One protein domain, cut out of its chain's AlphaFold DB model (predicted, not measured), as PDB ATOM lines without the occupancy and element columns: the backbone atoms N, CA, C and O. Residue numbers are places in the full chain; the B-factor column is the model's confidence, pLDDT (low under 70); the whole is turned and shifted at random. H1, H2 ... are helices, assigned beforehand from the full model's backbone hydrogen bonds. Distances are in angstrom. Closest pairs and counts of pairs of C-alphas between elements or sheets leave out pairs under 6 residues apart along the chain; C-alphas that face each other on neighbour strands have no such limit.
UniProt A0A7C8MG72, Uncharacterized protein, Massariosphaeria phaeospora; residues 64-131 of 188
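This is residues 64 to 131 of the 188 residues of an uncharacterized protein of Massariosphaeria phaeospora (UniProt A0A7C8MG72). Three short helices, H1, H2 and H3, curve as a C along one side of H4, and H5 folds back from the last residues of H4 so that H4 and H5 make a V. The contacts of the C with H4 are few, and the far end of the V's second limb, residues 121 to 131, sticks out free of the body. The printed part has 68 residues with five named helices, H1 to H5 in order along the chain, and no named strand; the class is all helix. The whole is compact, with a radius of gyration of the C-alphas of 12.3 A, and flat, spanning 36 by 28 by 14 A.

H1 takes residues 64 to 70, 9.9 A from first to last C-alpha, and begins with C-alpha 64 at (7.995, -35.014, -0.928). H2, residues 73 to 80, measures 10.5 A, and H3, residues 85 to 89, 6.2 A. H4 is residues 96 to 107, 16.4 A long, with C-alpha 96 at (30.640, -34.607, 6.802). H5, residues 113 to 127, is the longest helix at 20.8 A and ends with C-alpha 127 at (29.164, -48.878, 6.330).

H1 and H2 are close but not clearly touching, the closest C-alphas, of Trp 68 and Leu 74, being 7.2 A apart; they run the same way at a steep tilt of 63 degrees. H1 is also close to but not clearly touching H4, with the C-alphas of Tyr 65 and Leu 106 closest at 7.5 A. H2 touches H3, closest at the C-alphas of Ala 78 and Ala 85, 5.2 A. H2 and H4 are close but not clearly touching, the C-alphas of Phe 77 and Tyr 102 coming closest at 7.6 A, and they run opposite ways at a shallow tilt of 30 degrees. H3 and H4 only just touch, with 3 pairs of C-alphas within 8 A, the closest being Leu 88 and Tyr 99 at 6.4 A; of H4, residues 98 to 102 alone take part. H4 and H5 form a helical hairpin: residues 103 to 107 of H4 touch residues 113 to 117 of H5, closest at the C-alphas of Tyr 107 and Arg 113, 4.8 A. They run opposite ways at a steep tilt of 36 degrees, only just past shallow. H5 is apart from H1, H2 and H3. In H1, H2, H3, H4 and H5 every O i to N i+4 pair is within hydrogen-bond range.

The two C-alphas farthest apart, of Ala 71 and Thr 130, are 37.4 A from each other. The printed part has no cut. The links from H1 to H2, H2 to H3 and H4 to H5 are tight, and that from H3 to H4 is short. Mean pLDDT of the printed part is 81.1; residues 120 to 131 are under 70.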
ATOM      1  N   ALA A  64       7.670 -36.112  -1.839       86.69
ATOM      2  CA  ALA A  64       7.995 -35.014  -0.928       86.69
ATOM      3  C   ALA A  64       9.404 -34.444  -1.182       86.69
ATOM      4  O   ALA A  64       9.579 -33.226  -1.220       86.69
ATOM      5  N   TYR A  65      10.384 -35.313  -1.459       89.00
ATOM      6  CA  TYR A  65      11.729 -34.899  -1.861       89.00
ATOM      7  C   TYR A  65      11.708 -34.123  -3.178       89.00
ATOM      8  O   TYR A  65      12.269 -33.033  -3.259       89.00
ATOM      9  N   LYS A  66      11.022 -34.659  -4.199       89.44
ATOM     10  CA  LYS A  66      10.881 -33.984  -5.498       89.44
ATOM     11  C   LYS A  66      10.243 -32.612  -5.340       89.44
ATOM     12  O   LYS A  66      10.793 -31.643  -5.839       89.44
ATOM     13  N   ALA A  67       9.145 -32.516  -4.591       90.25
ATOM     14  CA  ALA A  67       8.463 -31.251  -4.344       90.25
ATOM     15  C   ALA A  67       9.381 -30.225  -3.660       90.25
ATOM     16  O   ALA A  67       9.427 -29.071  -4.077       90.25
ATOM     17  N   TRP A  68      10.152 -30.643  -2.651       92.62
ATOM     18  CA  TRP A  68      11.129 -29.778  -1.990       92.62
ATOM     19  C   TRP A  68      12.263 -29.338  -2.928       92.62
ATOM     20  O   TRP A  68      12.619 -28.159  -2.961       92.62
ATOM     21  N   ARG A  69      12.812 -30.265  -3.719       93.00
ATOM     22  CA  ARG A  69      13.862 -29.986  -4.705       93.00
ATOM     23  C   ARG A  69      13.369 -29.030  -5.793       93.00
ATOM     24  O   ARG A  69      14.055 -28.058  -6.093       93.00
ATOM     25  N   ASP A  70      12.191 -29.289  -6.354       91.88
ATOM     26  CA  ASP A  70      11.588 -28.503  -7.434       91.88
ATOM     27  C   ASP A  70      11.161 -27.107  -6.945       91.88
ATOM     28  O   ASP A  70      11.171 -26.151  -7.717       91.88
ATOM     29  N   ALA A  71      10.874 -26.957  -5.645       93.88
ATOM     30  CA  ALA A  71      10.708 -25.661  -4.986       93.88
ATOM     31  C   ALA A  71      12.035 -24.900  -4.771       93.88
ATOM     32  O   ALA A  71      12.018 -23.789  -4.251       93.88
ATOM     33  N   GLY A  72      13.177 -25.473  -5.166       93.75
ATOM     34  CA  GLY A  72      14.503 -24.867  -5.039       93.75
ATOM     35  C   GLY A  72      15.251 -25.230  -3.756       93.75
ATOM     36  O   GLY A  72      16.420 -24.871  -3.621       93.75
ATOM     37  N   GLY A  73      14.647 -26.005  -2.852       93.94
ATOM     38  CA  GLY A  73      15.201 -26.254  -1.522       93.94
ATOM     39  C   GLY A  73      16.587 -26.905  -1.527       93.94
ATOM     40  O   GLY A  73      17.429 -26.553  -0.701       93.94
ATOM     41  N   LEU A  74      16.860 -27.802  -2.484       93.50
ATOM     42  CA  LEU A  74      18.184 -28.420  -2.643       93.50
ATOM     43  C   LEU A  74      19.245 -27.398  -3.068       93.50
ATOM     44  O   LEU A  74      20.353 -27.408  -2.536       93.50
ATOM     45  N   ALA A  75      18.909 -26.517  -4.010       94.12
ATOM     46  CA  ALA A  75      19.825 -25.494  -4.501       94.12
ATOM     47  C   ALA A  75      20.107 -24.435  -3.424       94.12
ATOM     48  O   ALA A  75      21.261 -24.059  -3.223       94.12
ATOM     49  N   GLU A  76      19.076 -24.003  -2.693       95.62
ATOM     50  CA  GLU A  76      19.214 -23.062  -1.576       95.62
ATOM     51  C   GLU A  76      20.073 -23.642  -0.450       95.62
ATOM     52  O   GLU A  76      20.974 -22.969   0.054       95.62
ATOM     53  N   PHE A  77      19.844 -24.909  -0.091       94.50
ATOM     54  CA  PHE A  77      20.647 -25.603   0.911       94.50
ATOM     55  C   PHE A  77      22.109 -25.754   0.464       94.50
ATOM     56  O   PHE A  77      23.037 -25.482   1.224       94.50
ATOM     57  N   ALA A  78      22.342 -26.161  -0.785       93.62
ATOM     58  CA  ALA A  78      23.695 -26.311  -1.311       93.62
ATOM     59  C   ALA A  78      24.453 -24.968  -1.290       93.62
ATOM     60  O   ALA A  78      25.590 -24.896  -0.816       93.62
ATOM     61  N   ALA A  79      23.782 -23.881  -1.689       94.25
ATOM     62  CA  ALA A  79      24.331 -22.532  -1.641       94.25
ATOM     63  C   ALA A  79      24.665 -22.072  -0.210       94.25
ATOM     64  O   ALA A  79      25.738 -21.502  -0.002       94.25
ATOM     65  N   SER A  80      23.815 -22.356   0.787       94.31
ATOM     66  CA  SER A  80      24.085 -21.970   2.183       94.31
ATOM     67  C   SER A  80      25.292 -22.687   2.791       94.31
ATOM     68  O   SER A  80      25.889 -22.188   3.742       94.31
ATOM     69  N   HIS A  81      25.664 -23.843   2.237       90.94
ATOM     70  CA  HIS A  81      26.829 -24.621   2.656       90.94
ATOM     71  C   HIS A  81      28.045 -24.465   1.727       90.94
ATOM     72  O   HIS A  81      29.084 -25.066   1.996       90.94
ATOM     73  N   GLY A  82      27.949 -23.658   0.661       91.69
ATOM     74  CA  GLY A  82      29.041 -23.450  -0.294       91.69
ATOM     75  C   GLY A  82      29.432 -24.713  -1.068       91.69
ATOM     76  O   GLY A  82      30.602 -24.880  -1.410       91.69
ATOM     77  N   VAL A  83      28.477 -25.614  -1.311       91.00
ATOM     78  CA  VAL A  83      28.681 -26.889  -2.020       91.00
ATOM     79  C   VAL A  83      27.834 -26.947  -3.290       91.00
ATOM     80  O   VAL A  83      26.839 -26.233  -3.413       91.00
ATOM     81  N   ASN A  84      28.196 -27.815  -4.238       91.25
ATOM     82  CA  ASN A  84      27.323 -28.106  -5.375       91.25
ATOM     83  C   ASN A  84      26.200 -29.060  -4.948       91.25
ATOM     84  O   ASN A  84      26.427 -29.994  -4.178       91.25
ATOM     85  N   ALA A  85      24.998 -28.859  -5.491       89.19
ATOM     86  CA  ALA A  85      23.853 -29.729  -5.226       89.19
ATOM     87  C   ALA A  85      24.119 -31.184  -5.654       89.19
ATOM     88  O   ALA A  85      23.812 -32.103  -4.899       89.19
ATOM     89  N   ASP A  86      24.746 -31.400  -6.815       86.88
ATOM     90  CA  ASP A  86      25.109 -32.739  -7.299       86.88
ATOM     91  C   ASP A  86      26.120 -33.446  -6.386       86.88
ATOM     92  O   ASP A  86      25.964 -34.629  -6.086       86.88
ATOM     93  N   ASP A  87      27.129 -32.715  -5.901       85.56
ATOM     94  CA  ASP A  87      28.126 -33.225  -4.952       85.56
ATOM     95  C   ASP A  87      27.468 -33.617  -3.619       85.56
ATOM     96  O   ASP A  87      27.787 -34.657  -3.040       85.56
ATOM     97  N   LEU A  88      26.493 -32.822  -3.164       85.94
ATOM     98  CA  LEU A  88      25.729 -33.084  -1.949       85.94
ATOM     99  C   LEU A  88      24.846 -34.332  -2.065       85.94
ATOM    100  O   LEU A  88      24.875 -35.173  -1.167       85.94
ATOM    101  N   VAL A  89      24.100 -34.473  -3.166       85.69
ATOM    102  CA  VAL A  89      23.252 -35.649  -3.417       85.69
ATOM    103  C   VAL A  89      24.109 -36.901  -3.550       85.69
ATOM    104  O   VAL A  89      23.819 -37.905  -2.908       85.69
ATOM    105  N   ALA A  90      25.201 -36.826  -4.314       79.75
ATOM    106  CA  ALA A  90      26.115 -37.945  -4.504       79.75
ATOM    107  C   ALA A  90      26.975 -38.259  -3.264       79.75
ATOM    108  O   ALA A  90      27.699 -39.258  -3.275       79.75
ATOM    109  N   GLY A  91      26.958 -37.405  -2.233       76.69
ATOM    110  CA  GLY A  91      27.821 -37.518  -1.055       76.69
ATOM    111  C   GLY A  91      29.318 -37.433  -1.384       76.69
ATOM    112  O   GLY A  91      30.142 -38.006  -0.673       76.69
ATOM    113  N   LYS A  92      29.688 -36.760  -2.481       80.31
ATOM    114  CA  LYS A  92      31.068 -36.661  -2.983       80.31
ATOM    115  C   LYS A  92      31.623 -35.275  -2.718       80.31
ATOM    116  O   LYS A  92      30.934 -34.293  -2.928       80.31
ATOM    117  N   ASN A  93      32.884 -35.186  -2.296       80.56
ATOM    118  CA  ASN A  93      33.585 -33.908  -2.092       80.56
ATOM    119  C   ASN A  93      32.859 -32.909  -1.161       80.56
ATOM    120  O   ASN A  93      33.145 -31.714  -1.192       80.56
ATOM    121  N   VAL A  94      31.951 -33.392  -0.309       81.69
ATOM    122  CA  VAL A  94      31.250 -32.592   0.698       81.69
ATOM    123  C   VAL A  94      31.792 -32.903   2.084       81.69
ATOM    124  O   VAL A  94      32.176 -34.032   2.389       81.69
ATOM    125  N   SER A  95      31.832 -31.888   2.946       85.31
ATOM    126  CA  SER A  95      32.188 -32.108   4.346       85.31
ATOM    127  C   SER A  95      31.140 -32.991   5.026       85.31
ATOM    128  O   SER A  95      29.948 -32.904   4.724       85.31
ATOM    129  N   SER A  96      31.566 -33.802   5.999       79.69
ATOM    130  CA  SER A  96      30.640 -34.607   6.802       79.69
ATOM    131  C   SER A  96      29.571 -33.744   7.476       79.69
ATOM    132  O   SER A  96      28.432 -34.176   7.579       79.69
ATOM    133  N   TYR A  97      29.907 -32.507   7.862       83.44
ATOM    134  CA  TYR A  97      28.950 -31.543   8.405       83.44
ATOM    135  C   TYR A  97      27.852 -31.184   7.395       83.44
ATOM    136  O   TYR A  97      26.678 -31.353   7.700       83.44
ATOM    137  N   ALA A  98      28.216 -30.763   6.177       83.81
ATOM    138  CA  ALA A  98      27.238 -30.419   5.140       83.81
ATOM    139  C   ALA A  98      26.358 -31.621   4.766       83.81
ATOM    140  O   ALA A  98      25.147 -31.483   4.610       83.81
ATOM    141  N   TYR A  99      26.956 -32.813   4.687       84.44
ATOM    142  CA  TYR A  99      26.223 -34.044   4.407       84.44
ATOM    143  C   TYR A  99      25.259 -34.415   5.546       84.44
ATOM    144  O   TYR A  99      24.099 -34.723   5.293       84.44
ATOM    145  N   MET A 100      25.682 -34.323   6.811       83.12
ATOM    146  CA  MET A 100      24.796 -34.565   7.958       83.12
ATOM    147  C   MET A 100      23.660 -33.540   8.038       83.12
ATOM    148  O   MET A 100      22.513 -33.929   8.247       83.12
ATOM    149  N   SER A 101      23.949 -32.253   7.827       88.25
ATOM    150  CA  SER A 101      22.932 -31.198   7.783       88.25
ATOM    151  C   SER A 101      21.929 -31.407   6.646       88.25
ATOM    152  O   SER A 101      20.756 -31.087   6.807       88.25
ATOM    153  N   TYR A 102      22.362 -31.975   5.518       89.25
ATOM    154  CA  TYR A 102      21.467 -32.332   4.419       89.25
ATOM    155  C   TYR A 102      20.484 -33.424   4.838       89.25
ATOM    156  O   TYR A 102      19.279 -33.254   4.671       89.25
ATOM    157  N   HIS A 103      20.970 -34.496   5.467       85.38
ATOM    158  CA  HIS A 103      20.105 -35.554   6.004       85.38
ATOM    159  C   HIS A 103      19.148 -35.040   7.088       85.38
ATOM    160  O   HIS A 103      17.974 -35.402   7.073       85.38
ATOM    161  N   ASP A 104      19.598 -34.145   7.973       85.81
ATOM    162  CA  ASP A 104      18.722 -33.475   8.950       85.81
ATOM    163  C   ASP A 104      17.639 -32.636   8.253       85.81
ATOM    164  O   ASP A 104      16.463 -32.693   8.612       85.81
ATOM    165  N   LYS A 105      18.006 -31.908   7.192       89.94
ATOM    166  CA  LYS A 105      17.044 -31.127   6.412       89.94
ATOM    167  C   LYS A 105      15.991 -32.021   5.766       89.94
ATOM    168  O   LYS A 105      14.811 -31.677   5.828       89.94
ATOM    169  N   LEU A 106      16.396 -33.158   5.200       89.31
ATOM    170  CA  LEU A 106      15.477 -34.145   4.631       89.31
ATOM    171  C   LEU A 106      14.542 -34.738   5.686       89.31
ATOM    172  O   LEU A 106      13.351 -34.883   5.431       89.31
ATOM    173  N   TYR A 107      15.053 -35.024   6.885       86.56
ATOM    174  CA  TYR A 107      14.262 -35.550   8.000       86.56
ATOM    175  C   TYR A 107      13.127 -34.599   8.423       86.56
ATOM    176  O   TYR A 107      12.072 -35.034   8.886       86.56
ATOM    177  N   ARG A 108      13.331 -33.287   8.243       88.31
ATOM    178  CA  ARG A 108      12.342 -32.241   8.544       88.31
ATOM    179  C   ARG A 108      11.325 -32.009   7.423       88.31
ATOM    180  O   ARG A 108      10.383 -31.247   7.634       88.31
ATOM    181  N   ILE A 109      11.486 -32.619   6.247       88.56
ATOM    182  CA  ILE A 109      10.486 -32.525   5.176       88.56
ATOM    183  C   ILE A 109       9.261 -33.366   5.581       88.56
ATOM    184  O   ILE A 109       9.410 -34.558   5.873       88.56
ATOM    185  N   PRO A 110       8.041 -32.793   5.597       84.50
ATOM    186  CA  PRO A 110       6.831 -33.555   5.895       84.50
ATOM    187  C   PRO A 110       6.681 -34.760   4.957       84.50
ATOM    188  O   PRO A 110       6.724 -34.610   3.738       84.50
ATOM    189  N   GLY A 111       6.510 -35.956   5.529       82.94
ATOM    190  CA  GLY A 111       6.375 -37.203   4.764       82.94
ATOM    191  C   GLY A 111       7.689 -37.808   4.251       82.94
ATOM    192  O   GLY A 111       7.645 -38.603   3.323       82.94
ATOM    193  N   MET A 112       8.843 -37.412   4.806       83.81
ATOM    194  CA  MET A 112      10.148 -38.032   4.510       83.81
ATOM    195  C   MET A 112      10.842 -38.674   5.717       83.81
ATOM    196  O   MET A 112      11.935 -39.230   5.586       83.81
ATOM    197  N   ARG A 113      10.262 -38.560   6.914       82.50
ATOM    198  CA  ARG A 113      10.934 -38.940   8.161       82.50
ATOM    199  C   ARG A 113      11.314 -40.424   8.190       82.50
ATOM    200  O   ARG A 113      12.462 -40.754   8.486       82.50
ATOM    201  N   GLU A 114      10.374 -41.308   7.866       77.88
ATOM    202  CA  GLU A 114      10.572 -42.763   7.937       77.88
ATOM    203  C   GLU A 114      11.504 -43.264   6.828       77.88
ATOM    204  O   GLU A 114      12.308 -44.175   7.017       77.88
ATOM    205  N   GLU A 115      11.474 -42.602   5.680       79.69
ATOM    206  CA  GLU A 115      12.289 -42.861   4.504       79.69
ATOM    207  C   GLU A 115      13.752 -42.484   4.750       79.69
ATOM    208  O   GLU A 115      14.667 -43.234   4.398       79.69
ATOM    209  N   VAL A 116      13.980 -41.337   5.396       78.69
ATOM    210  CA  VAL A 116      15.311 -40.893   5.822       78.69
ATOM    211  C   VAL A 116      15.846 -41.810   6.922       78.69
ATOM    212  O   VAL A 116      17.000 -42.234   6.824       78.69
ATOM    213  N   LYS A 117      15.017 -42.210   7.903       75.19
ATOM    214  CA  LYS A 117      15.381 -43.231   8.907       75.19
ATOM    215  C   LYS A 117      15.783 -44.552   8.241       75.19
ATOM    216  O   LYS A 117      16.841 -45.095   8.552       75.19
ATOM    217  N   ALA A 118      14.995 -45.046   7.286       71.00
ATOM    218  CA  ALA A 118      15.271 -46.297   6.581       71.00
ATOM    219  C   ALA A 118      16.559 -46.234   5.742       71.00
ATOM    220  O   ALA A 118      17.374 -47.158   5.791       71.00
ATOM    221  N   ALA A 119      16.786 -45.136   5.014       70.44
ATOM    222  CA  ALA A 119      18.011 -44.923   4.242       70.44
ATOM    223  C   ALA A 119      19.251 -44.842   5.149       70.44
ATOM    224  O   ALA A 119      20.274 -45.460   4.858       70.44
ATOM    225  N   LYS A 120      19.145 -44.154   6.292       69.19
ATOM    226  CA  LYS A 120      20.208 -44.073   7.304       69.19
ATOM    227  C   LYS A 120      20.489 -45.437   7.939       69.19
ATOM    228  O   LYS A 120      21.649 -45.817   8.071       69.19
ATOM    229  N   ALA A 121      19.456 -46.215   8.263       66.62
ATOM    230  CA  ALA A 121      19.604 -47.578   8.771       66.62
ATOM    231  C   ALA A 121      20.284 -48.503   7.746       66.62
ATOM    232  O   ALA A 121      21.174 -49.276   8.106       66.62
ATOM    233  N   ALA A 122      19.926 -48.395   6.462       65.62
ATOM    234  CA  ALA A 122      20.561 -49.141   5.377       65.62
ATOM    235  C   ALA A 122      22.034 -48.737   5.182       65.62
ATOM    236  O   ALA A 122      22.906 -49.606   5.067       65.62
ATOM    237  N   TRP A 123      22.333 -47.435   5.225       59.66
ATOM    238  CA  TRP A 123      23.699 -46.917   5.170       59.66
ATOM    239  C   TRP A 123      24.534 -47.432   6.344       59.66
ATOM    240  O   TRP A 123      25.607 -47.995   6.134       59.66
ATOM    241  N   ASN A 124      24.014 -47.312   7.568       62.47
ATOM    242  CA  ASN A 124      24.673 -47.779   8.786       62.47
ATOM    243  C   ASN A 124      24.932 -49.283   8.740       62.47
ATOM    244  O   ASN A 124      26.045 -49.705   9.015       62.47
ATOM    245  N   LYS A 125      23.970 -50.091   8.286       60.00
ATOM    246  CA  LYS A 125      24.154 -51.541   8.124       60.00
ATOM    247  C   LYS A 125      25.274 -51.898   7.138       60.00
ATOM    248  O   LYS A 125      25.922 -52.929   7.304       60.00
ATOM    249  N   THR A 126      25.493 -51.063   6.125       54.00
ATOM    250  CA  THR A 126      26.460 -51.315   5.045       54.00
ATOM    251  C   THR A 126      27.848 -50.739   5.348       54.00
ATOM    252  O   THR A 126      28.848 -51.321   4.943       54.00
ATOM    253  N   HIS A 127      27.921 -49.623   6.083       50.12
ATOM    254  CA  HIS A 127      29.164 -48.878   6.330       50.12
ATOM    255  C   HIS A 127      29.655 -48.929   7.790       50.12
ATOM    256  O   HIS A 127      30.823 -48.641   8.036       50.12
ATOM    257  N   TYR A 128      28.815 -49.333   8.753       47.22
ATOM    258  CA  TYR A 128      29.162 -49.453  10.173       47.22
ATOM    259  C   TYR A 128      28.596 -50.738  10.789       47.22
ATOM    260  O   TYR A 128      27.434 -50.833  11.179       47.22
ATOM    261  N   PHE A 129      29.460 -51.731  10.987       40.94
ATOM    262  CA  PHE A 129      29.157 -52.822  11.908       40.94
ATOM    263  C   PHE A 129      29.082 -52.219  13.333       40.94
ATOM    264  O   PHE A 129      30.094 -51.784  13.879       40.94
ATOM    265  N   THR A 130      27.887 -52.170  13.939       43.69
ATOM    266  CA  THR A 130      27.646 -52.061  15.405       43.69
ATOM    267  C   THR A 130      27.892 -50.733  16.163       43.69
ATOM    268  O   THR A 130      28.190 -50.786  17.352       43.69
ATOM    269  N   ALA A 131      27.720 -49.538  15.573       43.44
ATOM    270  CA  ALA A 131      27.864 -48.267  16.330       43.44
ATOM    271  C   ALA A 131      26.661 -47.292  16.283       43.44
ATOM    272  O   ALA A 131      26.725 -46.218  16.877       43.44
TER     273      ALA A 131